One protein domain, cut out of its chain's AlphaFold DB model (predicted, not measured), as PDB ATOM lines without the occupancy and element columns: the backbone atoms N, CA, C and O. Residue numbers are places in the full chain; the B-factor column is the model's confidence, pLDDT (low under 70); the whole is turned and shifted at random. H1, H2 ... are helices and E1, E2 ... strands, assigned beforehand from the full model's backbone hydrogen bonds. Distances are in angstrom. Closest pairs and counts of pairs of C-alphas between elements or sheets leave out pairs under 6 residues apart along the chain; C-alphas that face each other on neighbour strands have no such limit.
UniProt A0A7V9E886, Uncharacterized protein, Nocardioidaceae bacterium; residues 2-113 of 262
ATOM      1  N   ALA A   2     -23.877 -22.885  18.237       78.94
ATOM      2  CA  ALA A   2     -22.523 -23.085  18.781       78.94
ATOM      3  C   ALA A   2     -21.382 -22.419  17.977       78.94
ATOM      4  O   ALA A   2     -20.504 -21.795  18.563       78.94
ATOM      5  N   CYS A   3     -21.424 -22.494  16.641       80.12
ATOM      6  CA  CYS A   3     -20.386 -21.904  15.788       80.12
ATOM      7  C   CYS A   3     -20.340 -20.368  15.905       80.12
ATOM      8  O   CYS A   3     -19.278 -19.791  16.100       80.12
ATOM      9  N   PHE A   4     -21.503 -19.708  15.880       89.06
ATOM     10  CA  PHE A   4     -21.598 -18.255  16.042       89.06
ATOM     11  C   PHE A   4     -21.102 -17.805  17.420       89.06
ATOM     12  O   PHE A   4     -20.297 -16.885  17.502       89.06
ATOM     13  N   THR A   5     -21.517 -18.486  18.493       91.81
ATOM     14  CA  THR A   5     -21.086 -18.168  19.864       91.81
ATOM     15  C   THR A   5     -19.573 -18.315  20.041       91.81
ATOM     16  O   THR A   5     -18.951 -17.483  20.694       91.81
ATOM     17  N   ALA A   6     -18.959 -19.332  19.430       89.69
ATOM     18  CA  ALA A   6     -17.510 -19.519  19.473       89.69
ATOM     19  C   ALA A   6     -16.745 -18.413  18.720       89.69
ATOM     20  O   ALA A   6     -15.681 -17.990  19.169       89.69
ATOM     21  N   LEU A   7     -17.280 -17.942  17.590       93.69
ATOM     22  CA  LEU A   7     -16.689 -16.847  16.813       93.69
ATOM     23  C   LEU A   7     -16.853 -15.497  17.517       93.69
ATOM     24  O   LEU A   7     -15.891 -14.738  17.595       93.69
ATOM     25  N   ASP A   8     -18.039 -15.212  18.061       94.81
ATOM     26  CA  ASP A   8     -18.312 -13.985  18.820       94.81
ATOM     27  C   ASP A   8     -17.439 -13.915  20.083       94.81
ATOM     28  O   ASP A   8     -16.837 -12.878  20.358       94.81
ATOM     29  N   GLY A   9     -17.267 -15.036  20.795       92.94
ATOM     30  CA  GLY A   9     -16.370 -15.124  21.950       92.94
ATOM     31  C   GLY A   9     -14.909 -14.810  21.605       92.94
ATOM     32  O   GLY A   9     -14.282 -13.994  22.279       92.94
ATOM     33  N   GLN A  10     -14.383 -15.391  20.519       92.25
ATOM     34  CA  GLN A  10     -13.017 -15.112  20.057       92.25
ATOM     35  C   GLN A  10     -12.853 -13.645  19.624       92.25
ATOM     36  O   GLN A  10     -11.886 -12.989  20.006       92.25
ATOM     37  N   ALA A  11     -13.812 -13.114  18.857       94.25
ATOM     38  CA  ALA A  11     -13.773 -11.740  18.365       94.25
ATOM     39  C   ALA A  11     -13.824 -10.713  19.504       94.25
ATOM     40  O   ALA A  11     -13.127  -9.701  19.453       94.25
ATOM     41  N   ARG A  12     -14.606 -10.980  20.558       93.94
ATOM     42  CA  ARG A  12     -14.643 -10.141  21.764       93.94
ATOM     43  C   ARG A  12     -13.340 -10.189  22.554       93.94
ATOM     44  O   ARG A  12     -12.931  -9.143  23.046       93.94
ATOM     45  N   GLY A  13     -12.685 -11.349  22.635       93.19
ATOM     46  CA  GLY A  13     -11.351 -11.476  23.235       93.19
ATOM     47  C   GLY A  13     -10.324 -10.600  22.517       93.19
ATOM     48  O   GLY A  13      -9.733  -9.719  23.129       93.19
ATOM     49  N   LEU A  14     -10.230 -10.732  21.190       92.19
ATOM     50  CA  LEU A  14      -9.340  -9.903  20.364       92.19
ATOM     51  C   LEU A  14      -9.656  -8.404  20.476       92.19
ATOM     52  O   LEU A  14      -8.757  -7.563  20.475       92.19
ATOM     53  N   LYS A  15     -10.940  -8.050  20.600       93.56
ATOM     54  CA  LYS A  15     -11.359  -6.661  20.801       93.56
ATOM     55  C   LYS A  15     -10.929  -6.119  22.167       93.56
ATOM     56  O   LYS A  15     -10.546  -4.954  22.251       93.56
ATOM     57  N   ALA A  16     -10.993  -6.940  23.213       92.81
ATOM     58  CA  ALA A  16     -10.534  -6.585  24.552       92.81
ATOM     59  C   ALA A  16      -9.004  -6.425  24.617       92.81
ATOM     60  O   ALA A  16      -8.527  -5.532  25.311       92.81
ATOM     61  N   ASP A  17      -8.263  -7.197  23.818       92.75
ATOM     62  CA  ASP A  17      -6.801  -7.096  23.668       92.75
ATOM     63  C   ASP A  17      -6.346  -5.867  22.849       92.75
ATOM     64  O   ASP A  17      -5.152  -5.657  22.631       92.75
ATOM     65  N   GLY A  18      -7.287  -5.019  22.412       91.94
ATOM     66  CA  GLY A  18      -7.001  -3.729  21.783       91.94
ATOM     67  C   GLY A  18      -7.043  -3.721  20.254       91.94
ATOM     68  O   GLY A  18      -6.626  -2.732  19.649       91.94
ATOM     69  N   ASP A  19      -7.562  -4.768  19.602       91.31
ATOM     70  CA  ASP A  19      -7.705  -4.768  18.143       91.31
ATOM     71  C   ASP A  19      -8.655  -3.648  17.672       91.31
ATOM     72  O   ASP A  19      -9.780  -3.474  18.160       91.31
ATOM     73  N   THR A  20      -8.213  -2.856  16.696       93.00
ATOM     74  CA  THR A  20      -8.950  -1.684  16.204       93.00
ATOM     75  C   THR A  20     -10.104  -2.054  15.269       93.00
ATOM     76  O   THR A  20     -11.048  -1.271  15.138       93.00
ATOM     77  N   ARG A  21     -10.107  -3.261  14.686       91.81
ATOM     78  CA  ARG A  21     -11.139  -3.742  13.750       91.81
ATOM     79  C   ARG A  21     -12.496  -3.951  14.424       91.81
ATOM     80  O   ARG A  21     -12.609  -4.090  15.643       91.81
ATOM     81  N   THR A  22     -13.568  -3.951  13.637       93.94
ATOM     82  CA  THR A  22     -14.928  -4.208  14.147       93.94
ATOM     83  C   THR A  22     -15.104  -5.678  14.542       93.94
ATOM     84  O   THR A  22     -14.449  -6.552  13.979       93.94
ATOM     85  N   ILE A  23     -16.028  -5.976  15.466       91.81
ATOM     86  CA  ILE A  23     -16.321  -7.369  15.865       91.81
ATOM     87  C   ILE A  23     -16.687  -8.229  14.650       91.81
ATOM     88  O   ILE A  23     -16.185  -9.339  14.525       91.81
ATOM     89  N   ASN A  24     -17.475  -7.705  13.709       90.31
ATOM     90  CA  ASN A  24     -17.851  -8.453  12.507       90.31
ATOM     91  C   ASN A  24     -16.644  -8.775  11.609       90.31
ATOM     92  O   ASN A  24     -16.576  -9.874  11.066       90.31
ATOM     93  N   GLN A  25     -15.679  -7.857  11.479       88.38
ATOM     94  CA  GLN A  25     -14.425  -8.124  10.760       88.38
ATOM     95  C   GLN A  25     -13.608  -9.214  11.462       88.38
ATOM     96  O   GLN A  25     -13.138 -10.136  10.807       88.38
ATOM     97  N   LEU A  26     -13.507  -9.160  12.792       92.06
ATOM     98  CA  LEU A  26     -12.790 -10.160  13.586       92.06
ATOM     99  C   LEU A  26     -13.460 -11.539  13.538       92.06
ATOM    100  O   LEU A  26     -12.775 -12.552  13.417       92.06
ATOM    101  N   MET A  27     -14.794 -11.593  13.584       92.19
ATOM    102  CA  MET A  27     -15.552 -12.836  13.421       92.19
ATOM    103  C   MET A  27     -15.357 -13.430  12.026       92.19
ATOM    104  O   MET A  27     -15.178 -14.641  11.908       92.19
ATOM    105  N   ALA A  28     -15.375 -12.594  10.982       85.75
ATOM    106  CA  ALA A  28     -15.140 -13.029   9.609       85.75
ATOM    107  C   ALA A  28     -13.715 -13.570   9.430       85.75
ATOM    108  O   ALA A  28     -13.552 -14.678   8.925       85.75
ATOM    109  N   ASP A  29     -12.699 -12.850   9.910       84.06
ATOM    110  CA  ASP A  29     -11.306 -13.296   9.846       84.06
ATOM    111  C   ASP A  29     -11.100 -14.605  10.625       84.06
ATOM    112  O   ASP A  29     -10.536 -15.548  10.082       84.06
ATOM    113  N   THR A  30     -11.644 -14.715  11.845       88.44
ATOM    114  CA  THR A  30     -11.549 -15.937  12.670       88.44
ATOM    115  C   THR A  30     -12.235 -17.130  12.005       88.44
ATOM    116  O   THR A  30     -11.737 -18.258  12.048       88.44
ATOM    117  N   LEU A  31     -13.407 -16.910  11.402       87.38
ATOM    118  CA  LEU A  31     -14.123 -17.946  10.662       87.38
ATOM    119  C   LEU A  31     -13.275 -18.442   9.493       87.38
ATOM    120  O   LEU A  31     -13.148 -19.650   9.290       87.38
ATOM    121  N   VAL A  32     -12.696 -17.510   8.741       80.62
ATOM    122  CA  VAL A  32     -11.866 -17.832   7.590       80.62
ATOM    123  C   VAL A  32     -10.592 -18.553   8.020       80.62
ATOM    124  O   VAL A  32     -10.270 -19.588   7.439       80.62
ATOM    125  N   GLU A  33      -9.924 -18.094   9.072       84.31
ATOM    126  CA  GLU A  33      -8.741 -18.747   9.628       84.31
ATOM    127  C   GLU A  33      -9.025 -20.192  10.021       84.31
ATOM    128  O   GLU A  33      -8.309 -21.103   9.607       84.31
ATOM    129  N   ARG A  34     -10.127 -20.438  10.732       85.56
ATOM    130  CA  ARG A  34     -10.483 -21.792  11.171       85.56
ATOM    131  C   ARG A  34     -10.934 -22.705  10.034       85.56
ATOM    132  O   ARG A  34     -10.705 -23.908  10.111       85.56
ATOM    133  N   LEU A  35     -11.579 -22.167   8.999       80.94
ATOM    134  CA  LEU A  35     -12.053 -22.962   7.858       80.94
ATOM    135  C   LEU A  35     -10.967 -23.234   6.815       80.94
ATOM    136  O   LEU A  35     -11.007 -24.268   6.152       80.94
ATOM    137  N   THR A  36     -10.033 -22.303   6.633       73.75
ATOM    138  CA  THR A  36      -9.072 -22.332   5.517       73.75
ATOM    139  C   THR A  36      -7.623 -22.522   5.961       73.75
ATOM    140  O   THR A  36      -6.774 -22.833   5.127       73.75
ATOM    141  N   GLY A  37      -7.327 -22.342   7.252       74.19
ATOM    142  CA  GLY A  37      -5.971 -22.361   7.802       74.19
ATOM    143  C   GLY A  37      -5.150 -21.102   7.503       74.19
ATOM    144  O   GLY A  37      -3.950 -21.099   7.762       74.19
ATOM    145  N   GLN A  38      -5.758 -20.052   6.935       73.94
ATOM    146  CA  GLN A  38      -5.076 -18.805   6.568       73.94
ATOM    147  C   GLN A  38      -5.323 -17.699   7.593       73.94
ATOM    148  O   GLN A  38      -6.458 -17.432   7.962       73.94
ATOM    149  N   THR A  39      -4.270 -16.995   8.003       70.44
ATOM    150  CA  THR A  39      -4.300 -16.052   9.139       70.44
ATOM    151  C   THR A  39      -5.201 -14.828   8.919       70.44
ATOM    152  O   THR A  39      -5.550 -14.136   9.871       70.44
ATOM    153  N   ARG A  40      -5.569 -14.517   7.669       66.81
ATOM    154  CA  ARG A  40      -6.522 -13.451   7.324       66.81
ATOM    155  C   ARG A  40      -7.394 -13.877   6.160       66.81
ATOM    156  O   ARG A  40      -6.934 -14.593   5.269       66.81
ATOM    157  N   ALA A  41      -8.606 -13.326   6.081       61.34
ATOM    158  CA  ALA A  41      -9.487 -13.578   4.946       61.34
ATOM    159  C   ALA A  41      -8.860 -13.199   3.594       61.34
ATOM    160  O   ALA A  41      -9.024 -13.908   2.605       61.34
ATOM    161  N   ALA A  42      -8.061 -12.130   3.577       64.88
ATOM    162  CA  ALA A  42      -7.328 -11.673   2.397       64.88
ATOM    163  C   ALA A  42      -6.199 -12.621   1.936       64.88
ATOM    164  O   ALA A  42      -5.624 -12.406   0.868       64.88
ATOM    165  N   ASP A  43      -5.849 -13.631   2.734       65.31
ATOM    166  CA  ASP A  43      -4.822 -14.624   2.407       65.31
ATOM    167  C   ASP A  43      -5.427 -15.926   1.845       65.31
ATOM    168  O   ASP A  43      -4.700 -16.823   1.419       65.31
ATOM    169  N   VAL A  44      -6.760 -16.017   1.760       63.53
ATOM    170  CA  VAL A  44      -7.443 -17.132   1.102       63.53
ATOM    171  C   VAL A  44      -7.442 -16.946  -0.405       63.53
ATOM    172  O   VAL A  44      -8.027 -16.004  -0.938       63.53
ATOM    173  N   ALA A  45      -6.853 -17.916  -1.101       61.97
ATOM    174  CA  ALA A  45      -7.014 -18.044  -2.539       61.97
ATOM    175  C   ALA A  45      -8.455 -18.472  -2.863       61.97
ATOM    176  O   ALA A  45      -8.807 -19.648  -2.749       61.97
ATOM    177  N   ALA A  46      -9.298 -17.511  -3.241       63.06
ATOM    178  CA  ALA A  46     -10.668 -17.764  -3.679       63.06
ATOM    179  C   ALA A  46     -10.730 -17.923  -5.205       63.06
ATOM    180  O   ALA A  46     -10.113 -17.143  -5.934       63.06
ATOM    181  N   GLU A  47     -11.487 -18.915  -5.685       69.31
ATOM    182  CA  GLU A  47     -11.847 -19.025  -7.103       69.31
ATOM    183  C   GLU A  47     -13.124 -18.227  -7.375       69.31
ATOM    184  O   GLU A  47     -14.147 -18.444  -6.725       69.31
ATOM    185  N   ILE A  48     -13.069 -17.320  -8.350       74.19
ATOM    186  CA  ILE A  48     -14.193 -16.469  -8.738       74.19
ATOM    187  C   ILE A  48     -14.493 -16.659 -10.224       74.19
ATOM    188  O   ILE A  48     -13.620 -16.469 -11.066       74.19
ATOM    189  N   GLY A  49     -15.736 -17.009 -10.561       74.88
ATOM    190  CA  GLY A  49     -16.198 -17.089 -11.948       74.88
ATOM    191  C   GLY A  49     -16.638 -15.725 -12.473       74.88
ATOM    192  O   GLY A  49     -17.522 -15.106 -11.884       74.88
ATOM    193  N   LEU A  50     -16.060 -15.281 -13.587       79.12
ATOM    194  CA  LEU A  50     -16.384 -14.007 -14.223       79.12
ATOM    195  C   LEU A  50     -16.768 -14.225 -15.692       79.12
ATOM    196  O   LEU A  50     -15.971 -14.747 -16.473       79.12
ATOM    197  N   LEU A  51     -17.987 -13.828 -16.057       76.31
ATOM    198  CA  LEU A  51     -18.467 -13.771 -17.439       76.31
ATOM    199  C   LEU A  51     -18.267 -12.354 -17.975       76.31
ATOM    200  O   LEU A  51     -18.779 -11.412 -17.377       76.31
ATOM    201  N   MET A  52     -17.551 -12.183 -19.079       77.81
ATOM    202  CA  MET A  52     -17.345 -10.859 -19.673       77.81
ATOM    203  C   MET A  52     -16.979 -10.959 -21.148       77.81
ATOM    204  O   MET A  52     -16.504 -12.002 -21.598       77.81
ATOM    205  N   ARG A  53     -17.133  -9.867 -21.894       79.12
ATOM    206  CA  ARG A  53     -16.551  -9.775 -23.232       79.12
ATOM    207  C   ARG A  53     -15.028  -9.600 -23.138       79.12
ATOM    208  O   ARG A  53     -14.550  -9.025 -22.154       79.12
ATOM    209  N   PRO A  54     -14.239 -10.112 -24.098       75.81
ATOM    210  CA  PRO A  54     -12.803  -9.848 -24.150       75.81
ATOM    211  C   PRO A  54     -12.476  -8.350 -24.138       75.81
ATOM    212  O   PRO A  54     -11.558  -7.926 -23.439       75.81
ATOM    213  N   GLU A  55     -13.252  -7.543 -24.856       80.25
ATOM    214  CA  GLU A  55     -13.055  -6.100 -25.002       80.25
ATOM    215  C   GLU A  55     -13.184  -5.404 -23.641       80.25
ATOM    216  O   GLU A  55     -12.325  -4.620 -23.260       80.25
ATOM    217  N   THR A  56     -14.131  -5.831 -22.807       79.50
ATOM    218  CA  THR A  56     -14.287  -5.353 -21.424       79.50
ATOM    219  C   THR A  56     -13.021  -5.544 -20.566       79.50
ATOM    220  O   THR A  56     -12.804  -4.818 -19.592       79.50
ATOM    221  N   LEU A  57     -12.175  -6.526 -20.895       76.12
ATOM    222  CA  LEU A  57     -10.923  -6.788 -20.186       76.12
ATOM    223  C   LEU A  57      -9.741  -6.005 -20.767       76.12
ATOM    224  O   LEU A  57      -8.886  -5.558 -20.003       76.12
ATOM    225  N   PHE A  58      -9.668  -5.901 -22.095       78.19
ATOM    226  CA  PHE A  58      -8.486  -5.417 -22.815       78.19
ATOM    227  C   PHE A  58      -8.615  -3.986 -23.352       78.19
ATOM    228  O   PHE A  58      -7.619  -3.429 -23.810       78.19
ATOM    229  N   THR A  59      -9.806  -3.390 -23.307       78.38
ATOM    230  CA  THR A  59     -10.091  -2.036 -23.796       78.38
ATOM    231  C   THR A  59     -10.891  -1.232 -22.760       78.38
ATOM    232  O   THR A  59     -11.258  -1.740 -21.697       78.38
ATOM    233  N   ASP A  60     -11.182   0.031 -23.078       76.12
ATOM    234  CA  ASP A  60     -12.043   0.912 -22.274       76.12
ATOM    235  C   ASP A  60     -13.546   0.681 -22.525       76.12
ATOM    236  O   ASP A  60     -14.379   1.540 -22.241       76.12
ATOM    237  N   GLU A  61     -13.921  -0.485 -23.056       73.81
ATOM    238  CA  GLU A  61     -15.321  -0.848 -23.241       73.81
ATOM    239  C   GLU A  61     -16.062  -0.919 -21.887       73.81
ATOM    240  O   GLU A  61     -15.574  -1.503 -20.909       73.81
ATOM    241  N   ASP A  62     -17.270  -0.343 -21.844       77.75
ATOM    242  CA  ASP A  62     -18.060  -0.164 -20.617       77.75
ATOM    243  C   ASP A  62     -19.174  -1.218 -20.435       77.75
ATOM    244  O   ASP A  62     -20.229  -0.976 -19.847       77.75
ATOM    245  N   THR A  63     -18.967  -2.421 -20.968       77.50
ATOM    246  CA  THR A  63     -19.977  -3.487 -20.870       77.50
ATOM    247  C   THR A  63     -19.909  -4.176 -19.519       77.50
ATOM    248  O   THR A  63     -18.841  -4.582 -19.074       77.50
ATOM    249  N   ALA A  64     -21.054  -4.347 -18.857       76.75
ATOM    250  CA  ALA A  64     -21.103  -5.026 -17.568       76.75
ATOM    251  C   ALA A  64     -20.597  -6.478 -17.665       76.75
ATOM    252  O   ALA A  64     -20.986  -7.232 -18.557       76.75
ATOM    253  N   ALA A  65     -19.775  -6.882 -16.698       77.56
ATOM    254  CA  ALA A  65     -19.402  -8.278 -16.495       77.56
ATOM    255  C   ALA A  65     -20.383  -8.940 -15.518       77.56
ATOM    256  O   ALA A  65     -21.036  -8.260 -14.734       77.56
ATOM    257  N   VAL A  66     -20.474 -10.267 -15.507       73.12
ATOM    258  CA  VAL A  66     -21.300 -11.021 -14.557       73.12
ATOM    259  C   VAL A  66     -20.407 -11.819 -13.619       73.12
ATOM    260  O   VAL A  66     -19.676 -12.716 -14.038       73.12
ATOM    261  N   LEU A  67     -20.504 -11.512 -12.329       71.88
ATOM    262  CA  LEU A  67     -19.849 -12.237 -11.251       71.88
ATOM    263  C   LEU A  67     -20.723 -13.421 -10.822       71.88
ATOM    264  O   LEU A  67     -21.861 -13.240 -10.378       71.88
ATOM    265  N   ALA A  68     -20.204 -14.642 -10.946       66.00
ATOM    266  CA  ALA A  68     -20.943 -15.856 -10.614       66.00
ATOM    267  C   ALA A  68     -21.409 -15.842  -9.147       66.00
ATOM    268  O   ALA A  68     -20.609 -15.661  -8.233       66.00
ATOM    269  N   GLY A  69     -22.714 -16.028  -8.924       63.12
ATOM    270  CA  GLY A  69     -23.327 -16.001  -7.590       63.12
ATOM    271  C   GLY A  69     -23.669 -14.607  -7.046       63.12
ATOM    272  O   GLY A  69     -24.399 -14.529  -6.064       63.12
ATOM    273  N   TYR A  70     -23.207 -13.526  -7.683       72.44
ATOM    274  CA  TYR A  70     -23.541 -12.144  -7.306       72.44
ATOM    275  C   TYR A  70     -24.432 -11.456  -8.350       72.44
ATOM    276  O   TYR A  70     -25.446 -10.863  -7.995       72.44
ATOM    277  N   GLY A  71     -24.093 -11.572  -9.638       73.19
ATOM    278  CA  GLY A  71     -24.805 -10.912 -10.736       73.19
ATOM    279  C   GLY A  71     -23.948  -9.875 -11.475       73.19
ATOM    280  O   GLY A  71     -22.717  -9.954 -11.421       73.19
ATOM    281  N   PRO A  72     -24.568  -8.943 -12.220       79.31
ATOM    282  CA  PRO A  72     -23.842  -7.970 -13.028       79.31
ATOM    283  C   PRO A  72     -23.027  -7.001 -12.160       79.31
ATOM    284  O   PRO A  72     -23.505  -6.501 -11.142       79.31
ATOM    285  N   ILE A  73     -21.796  -6.728 -12.584       74.44
ATOM    286  CA  ILE A  73     -20.861  -5.792 -11.963       74.44
ATOM    287  C   ILE A  73     -20.304  -4.816 -13.012       74.44
ATOM    288  O   ILE A  73     -20.119  -5.196 -14.173       74.44
ATOM    289  N   PRO A  74     -19.991  -3.568 -12.617       84.50
ATOM    290  CA  PRO A  74     -19.309  -2.621 -13.486       84.50
ATOM    291  C   PRO A  74     -17.970  -3.165 -14.011       84.50
ATOM    292  O   PRO A  74     -17.237  -3.832 -13.268       84.50
ATOM    293  N   PRO A  75     -17.593  -2.827 -15.249       80.00
ATOM    294  CA  PRO A  75     -16.383  -3.343 -15.886       80.00
ATOM    295  C   PRO A  75     -15.098  -2.916 -15.173       80.00
ATOM    296  O   PRO A  75     -14.158  -3.701 -15.074       80.00
ATOM    297  N   GLY A  76     -15.068  -1.722 -14.570       83.12
ATOM    298  CA  GLY A  76     -13.947  -1.292 -13.728       83.12
ATOM    299  C   GLY A  76     -13.726  -2.194 -12.505       83.12
ATOM    300  O   GLY A  76     -12.586  -2.509 -12.169       83.12
ATOM    301  N   ILE A  77     -14.804  -2.679 -11.875       81.56
ATOM    302  CA  ILE A  77     -14.717  -3.633 -10.758       81.56
ATOM    303  C   ILE A  77     -14.238  -4.993 -11.268       81.56
ATOM    304  O   ILE A  77     -13.366  -5.606 -10.655       81.56
ATOM    305  N   ALA A  78     -14.755  -5.440 -12.412       78.88
ATOM    306  CA  ALA A  78     -14.336  -6.683 -13.052       78.88
ATOM    307  C   ALA A  78     -12.828  -6.687 -13.370       78.88
ATOM    308  O   ALA A  78     -12.137  -7.646 -13.029       78.88
ATOM    309  N   ARG A  79     -12.303  -5.588 -13.936       83.12
ATOM    310  CA  ARG A  79     -10.867  -5.386 -14.213       83.12
ATOM    311  C   ARG A  79     -10.013  -5.339 -12.943       83.12
ATOM    312  O   ARG A  79      -8.909  -5.873 -12.917       83.12
ATOM    313  N   ASN A  80     -10.524  -4.736 -11.871       83.00
ATOM    314  CA  ASN A  80      -9.826  -4.723 -10.586       83.00
ATOM    315  C   ASN A  80      -9.713  -6.147 -10.003       83.00
ATOM    316  O   ASN A  80      -8.625  -6.598  -9.652       83.00
ATOM    317  N   ILE A  81     -10.814  -6.911 -10.020       78.44
ATOM    318  CA  ILE A  81     -10.842  -8.316  -9.580       78.44
ATOM    319  C   ILE A  81      -9.857  -9.174 -10.389       78.44
ATOM    320  O   ILE A  81      -9.139  -9.987  -9.809       78.44
ATOM    321  N   THR A  82      -9.782  -8.991 -11.712       73.25
ATOM    322  CA  THR A  82      -8.862  -9.752 -12.575       73.25
ATOM    323  C   THR A  82      -7.387  -9.402 -12.386       73.25
ATOM    324  O   THR A  82      -6.544 -10.222 -12.760       73.25
ATOM    325  N   GLY A  83      -7.071  -8.238 -11.810       71.81
ATOM    326  CA  GLY A  83      -5.708  -7.776 -11.527       71.81
ATOM    327  C   GLY A  83      -5.117  -8.268 -10.199       71.81
ATOM    328  O   GLY A  83      -3.920  -8.094  -9.961       71.81
ATOM    329  N   HIS A  84      -5.908  -8.893  -9.322       67.94
ATOM    330  CA  HIS A  84      -5.431  -9.348  -8.014       67.94
ATOM    331  C   HIS A  84      -4.755 -10.728  -8.071       67.94
ATOM    332  O   HIS A  84      -5.371 -11.734  -8.403       67.94
ATOM    333  N   THR A  85      -3.494 -10.804  -7.634       53.06
ATOM    334  CA  THR A  85      -2.666 -12.031  -7.662       53.06
ATOM    335  C   THR A  85      -3.079 -13.106  -6.655       53.06
ATOM    336  O   THR A  85      -2.678 -14.260  -6.790       53.06
ATOM    337  N   LYS A  86      -3.872 -12.744  -5.640       59.69
ATOM    338  CA  LYS A  86      -4.358 -13.659  -4.595       59.69
ATOM    339  C   LYS A  86      -5.732 -14.267  -4.895       59.69
ATOM    340  O   LYS A  86      -6.190 -15.112  -4.136       59.69
ATOM    341  N   VAL A  87      -6.386 -13.860  -5.984       61.12
ATOM    342  CA  VAL A  87      -7.704 -14.364  -6.389       61.12
ATOM    343  C   VAL A  87      -7.547 -15.144  -7.685       61.12
ATOM    344  O   VAL A  87      -7.042 -14.629  -8.681       61.12
ATOM    345  N   TRP A  88      -7.982 -16.401  -7.690       63.56
ATOM    346  CA  TRP A  88      -8.014 -17.195  -8.909       63.56
ATOM    347  C   TRP A  88      -9.275 -16.840  -9.700       63.56
ATOM    348  O   TRP A  88     -10.374 -17.282  -9.378       63.56
ATOM    349  N   VAL A  89      -9.146 -16.014 -10.736       62.16
ATOM    350  CA  VAL A  89     -10.296 -15.649 -11.572       62.16
ATOM    351  C   VAL A  89     -10.440 -16.647 -12.711       62.16
ATOM    352  O   VAL A  89      -9.507 -16.852 -13.480       62.16
ATOM    353  N   ARG A  90     -11.623 -17.247 -12.833       68.50
ATOM    354  CA  ARG A  90     -12.019 -18.082 -13.962       68.50
ATOM    355  C   ARG A  90     -12.839 -17.249 -14.932       68.50
ATOM    356  O   ARG A  90     -14.025 -17.008 -14.706       68.50
ATOM    357  N   ARG A  91     -12.203 -16.838 -16.024       73.69
ATOM    358  CA  ARG A  91     -12.813 -16.008 -17.061       73.69
ATOM    359  C   ARG A  91     -13.529 -16.889 -18.070       73.69
ATOM    360  O   ARG A  91     -12.990 -17.897 -18.536       73.69
ATOM    361  N   LEU A  92     -14.757 -16.508 -18.381       70.44
ATOM    362  CA  LEU A  92     -15.544 -17.031 -19.483       70.44
ATOM    363  C   LEU A  92     -15.828 -15.859 -20.413       70.44
ATOM    364  O   LEU A  92     -16.507 -14.906 -20.033       70.44
ATOM    365  N   PHE A  93     -15.264 -15.933 -21.611       73.12
ATOM    366  CA  PHE A  93     -15.401 -14.885 -22.605       73.12
ATOM    367  C   PHE A  93     -16.690 -15.083 -23.384       73.12
ATOM    368  O   PHE A  93     -16.936 -16.193 -23.866       73.12
ATOM    369  N   THR A  94     -17.495 -14.033 -23.512       75.56
ATOM    370  CA  THR A  94     -18.703 -14.043 -24.343       75.56
ATOM    371  C   THR A  94     -18.545 -13.173 -25.582       75.56
ATOM    372  O   THR A  94     -17.728 -12.256 -25.614       75.56
ATOM    373  N   ARG A  95     -19.310 -13.499 -26.622       75.69
ATOM    374  CA  ARG A  95     -19.475 -12.698 -27.835       75.69
ATOM    375  C   ARG A  95     -20.932 -12.797 -28.295       75.69
ATOM    376  O   ARG A  95     -21.508 -13.886 -28.188       75.69
ATOM    377  N   PRO A  96     -21.508 -11.744 -28.895       71.06
ATOM    378  CA  PRO A  96     -22.823 -11.827 -29.524       71.06
ATOM    379  C   PRO A  96     -22.874 -12.923 -30.601       71.06
ATOM    380  O   PRO A  96     -22.007 -12.984 -31.480       71.06
ATOM    381  N   ALA A  97     -23.897 -13.787 -30.573       62.22
ATOM    382  CA  ALA A  97     -24.019 -14.926 -31.492       62.22
ATOM    383  C   ALA A  97     -24.135 -14.523 -32.979       62.22
ATOM    384  O   ALA A  97     -23.857 -15.349 -33.846       62.22
ATOM    385  N   GLY A  98     -24.489 -13.265 -33.278       60.75
ATOM    386  CA  GLY A  98     -24.599 -12.712 -34.636       60.75
ATOM    387  C   GLY A  98     -23.366 -11.954 -35.153       60.75
ATOM    388  O   GLY A  98     -23.366 -11.519 -36.299       60.75
ATOM    389  N   GLY A  99     -22.309 -11.801 -34.342       58.56
ATOM    390  CA  GLY A  99     -21.265 -10.798 -34.613       58.56
ATOM    391  C   GLY A  99     -21.698  -9.394 -34.172       58.56
ATOM    392  O   GLY A  99     -22.826  -9.221 -33.714       58.56
ATOM    393  N   GLU A 100     -20.804  -8.404 -34.267       58.41
ATOM    394  CA  GLU A 100     -21.115  -7.011 -33.879       58.41
ATOM    395  C   GLU A 100     -22.277  -6.422 -34.703       58.41
ATOM    396  O   GLU A 100     -23.071  -5.645 -34.180       58.41
ATOM    397  N   ASP A 101     -22.446  -6.877 -35.948       57.59
ATOM    398  CA  ASP A 101     -23.396  -6.316 -36.919       57.59
ATOM    399  C   ASP A 101     -24.835  -6.878 -36.835       57.59
ATOM    400  O   ASP A 101     -25.702  -6.482 -37.619       57.59
ATOM    401  N   GLN A 102     -25.139  -7.791 -35.900       54.53
ATOM    402  CA  GLN A 102     -26.498  -8.329 -35.696       54.53
ATOM    403  C   GLN A 102     -26.963  -8.211 -34.231       54.53
ATOM    404  O   GLN A 102     -26.855  -9.172 -33.456       54.53
ATOM    405  N   PRO A 103     -27.556  -7.064 -33.841       50.75
ATOM    406  CA  PRO A 103     -28.140  -6.882 -32.517       50.75
ATOM    407  C   PRO A 103     -29.442  -7.692 -32.416       50.75
ATOM    408  O   PRO A 103     -30.489  -7.305 -32.927       50.75
ATOM    409  N   GLY A 104     -29.364  -8.867 -31.790       52.72
ATOM    410  CA  GLY A 104     -30.498  -9.785 -31.617       52.72
ATOM    411  C   GLY A 104     -30.095 -11.244 -31.388       52.72
ATOM    412  O   GLY A 104     -30.896 -12.032 -30.888       52.72
ATOM    413  N   GLY A 105     -28.848 -11.609 -31.705       57.47
ATOM    414  CA  GLY A 105     -28.274 -12.897 -31.318       57.47
ATOM    415  C   GLY A 105     -27.846 -12.882 -29.851       57.47
ATOM    416  O   GLY A 105     -27.106 -11.993 -29.444       57.47
ATOM    417  N   GLY A 106     -28.301 -13.850 -29.052       58.72
ATOM    418  CA  GLY A 106     -27.904 -13.970 -27.641       58.72
ATOM    419  C   GLY A 106     -26.384 -14.077 -27.437       58.72
ATOM    420  O   GLY A 106     -25.635 -14.359 -28.369       58.72
ATOM    421  N   GLU A 107     -25.915 -13.867 -26.209       66.94
ATOM    422  CA  GLU A 107     -24.495 -14.006 -25.856       66.94
ATOM    423  C   GLU A 107     -24.057 -15.480 -25.905       66.94
ATOM    424  O   GLU A 107     -24.676 -16.354 -25.293       66.94
ATOM    425  N   GLN A 108     -22.969 -15.766 -26.621       71.44
ATOM    426  CA  GLN A 108     -22.353 -17.089 -26.692       71.44
ATOM    427  C   GLN A 108     -21.019 -17.084 -25.949       71.44
ATOM    428  O   GLN A 108     -20.190 -16.205 -26.161       71.44
ATOM    429  N   ILE A 109     -20.765 -18.108 -25.128       72.44
ATOM    430  CA  ILE A 109     -19.443 -18.325 -24.528       72.44
ATOM    431  C   ILE A 109     -18.480 -18.789 -25.629       72.44
ATOM    432  O   ILE A 109     -18.652 -19.869 -26.194       72.44
ATOM    433  N   ILE A 110     -17.468 -17.976 -25.919       71.94
ATOM    434  CA  ILE A 110     -16.455 -18.209 -26.958       71.94
ATOM    435  C   ILE A 110     -15.104 -18.656 -26.397       71.94
ATOM    436  O   ILE A 110     -14.252 -19.127 -27.146       71.94
ATOM    437  N   GLY A 111     -14.892 -18.527 -25.088       67.94
ATOM    438  CA  GLY A 111     -13.614 -18.863 -24.479       67.94
ATOM    439  C   GLY A 111     -13.705 -19.075 -22.978       67.94
ATOM    440  O   GLY A 111     -14.638 -18.632 -22.313       67.94
ATOM    441  N   ARG A 112     -12.705 -19.769 -22.446       72.69
ATOM    442  CA  ARG A 112     -12.490 -19.999 -21.019       72.69
ATOM    443  C   ARG A 112     -10.993 -19.940 -20.752       72.69
ATOM    444  O   ARG A 112     -10.232 -20.395 -21.603       72.69
ATOM    445  N   ASP A 113     -10.584 -19.494 -19.565       67.50
ATOM    446  CA  ASP A 113      -9.189 -19.641 -19.137       67.50
ATOM    447  C   ASP A 113      -8.730 -21.109 -19.239       67.50
ATOM    448  O   ASP A 113      -9.275 -21.984 -18.548       67.50
TER     449      ASP A 113
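Overview. This is residues 2 to 113 of the 262 residues of an uncharacterized protein of Nocardioidaceae bacterium (UniProt A0A7V9E886). A twisted five-stranded sheet, with H4 and the small H3 over one face and the other face bare, makes one body; a separate pair of helices, H1 and H2, packed on each other at a steep angle, makes a second, with residues 37 to 45 as the link between them. The two bodies follow each other along the longest axis, and the loop of the E4 and E5 hairpin reaches the end far from H1. The printed part has 112 residues with four named helices and five named strands, in the order H1 H2 E1 H3 E2 E3 H4 E4 E5, of the mixed class. The sheet is mixed, in the order E3 E2 E1 E4 E5. The whole is only just loose, close to extended, with a radius of gyration of the C-alphas of 19.6 A and spans of 63 by 27 by 21 A.

Arrangement. In the sheet, E1, residues 46 to 52, and E4, residues 87 to 96, are parallel neighbours at 15 degrees, with N 90 and O 48 2.8 A apart, within hydrogen-bond range. E2, residues 65 to 67, is antiparallel to E1, with N 66 and O 51 at 2.8 A. E3, residues 71 to 73, an edge strand, forms a hairpin with E2, with N 73 and O 65 at 2.7 A. E5, residues 107 to 112, the other edge strand, forms a hairpin with E4, with N 110 and O 93 at 2.8 A. From edge to edge the strands' lines turn by 102 degrees. H4, residues 75 to 83, is on the sheet at a height of 8.5 A, over E2 and only just over E1, where 3 of its 9 C-alphas fall; it runs slantwise to the strands, at 54 degrees to E2 on the local plane. E3, H4 and E4 form a split strand-helix-strand unit, two strands running the same way with E2 and E1 between them in the sheet, and its crossover is right-handed. H3, residues 54 to 58, is on the same face at a height of 8.4 A, over none of the strands, and touches H4, the closest C-alphas being those of Leu 57 and Arg 79, 6.1 A apart. H1, residues 2 to 16, touches H2, residues 23 to 36, the closest C-alphas being those of Ala 11 and Leu 26, 5.1 A apart; they run opposite ways at a steep tilt of 59 degrees. Neither is on the sheet. In H1, H2, H3 and H4 every O i to N i+4 pair is within hydrogen-bond range.

Along the chain. H1 begins at C-alpha 2, (-22.523, -23.085, 18.781), and is 21.2 A long; H2 is 19.6 A. E1 is 18.7 A long, and E4, the longest strand, runs 27.8 A from C-alpha 87 at (-7.704, -14.364, -6.389). H4 is 12.4 A long. E5 is 14.3 A long and ends at C-alpha 112, (-12.490, -19.999, -21.019).

Size, cuts and confidence. The two C-alphas farthest apart, those of Asp 17 and Asp 101, are 62.8 A apart. The printed part has no cut and no long link. Its mean pLDDT is 76.4, with 30 residues under 70, among them residues 40 to 47, 84 to 90 and 97 to 107.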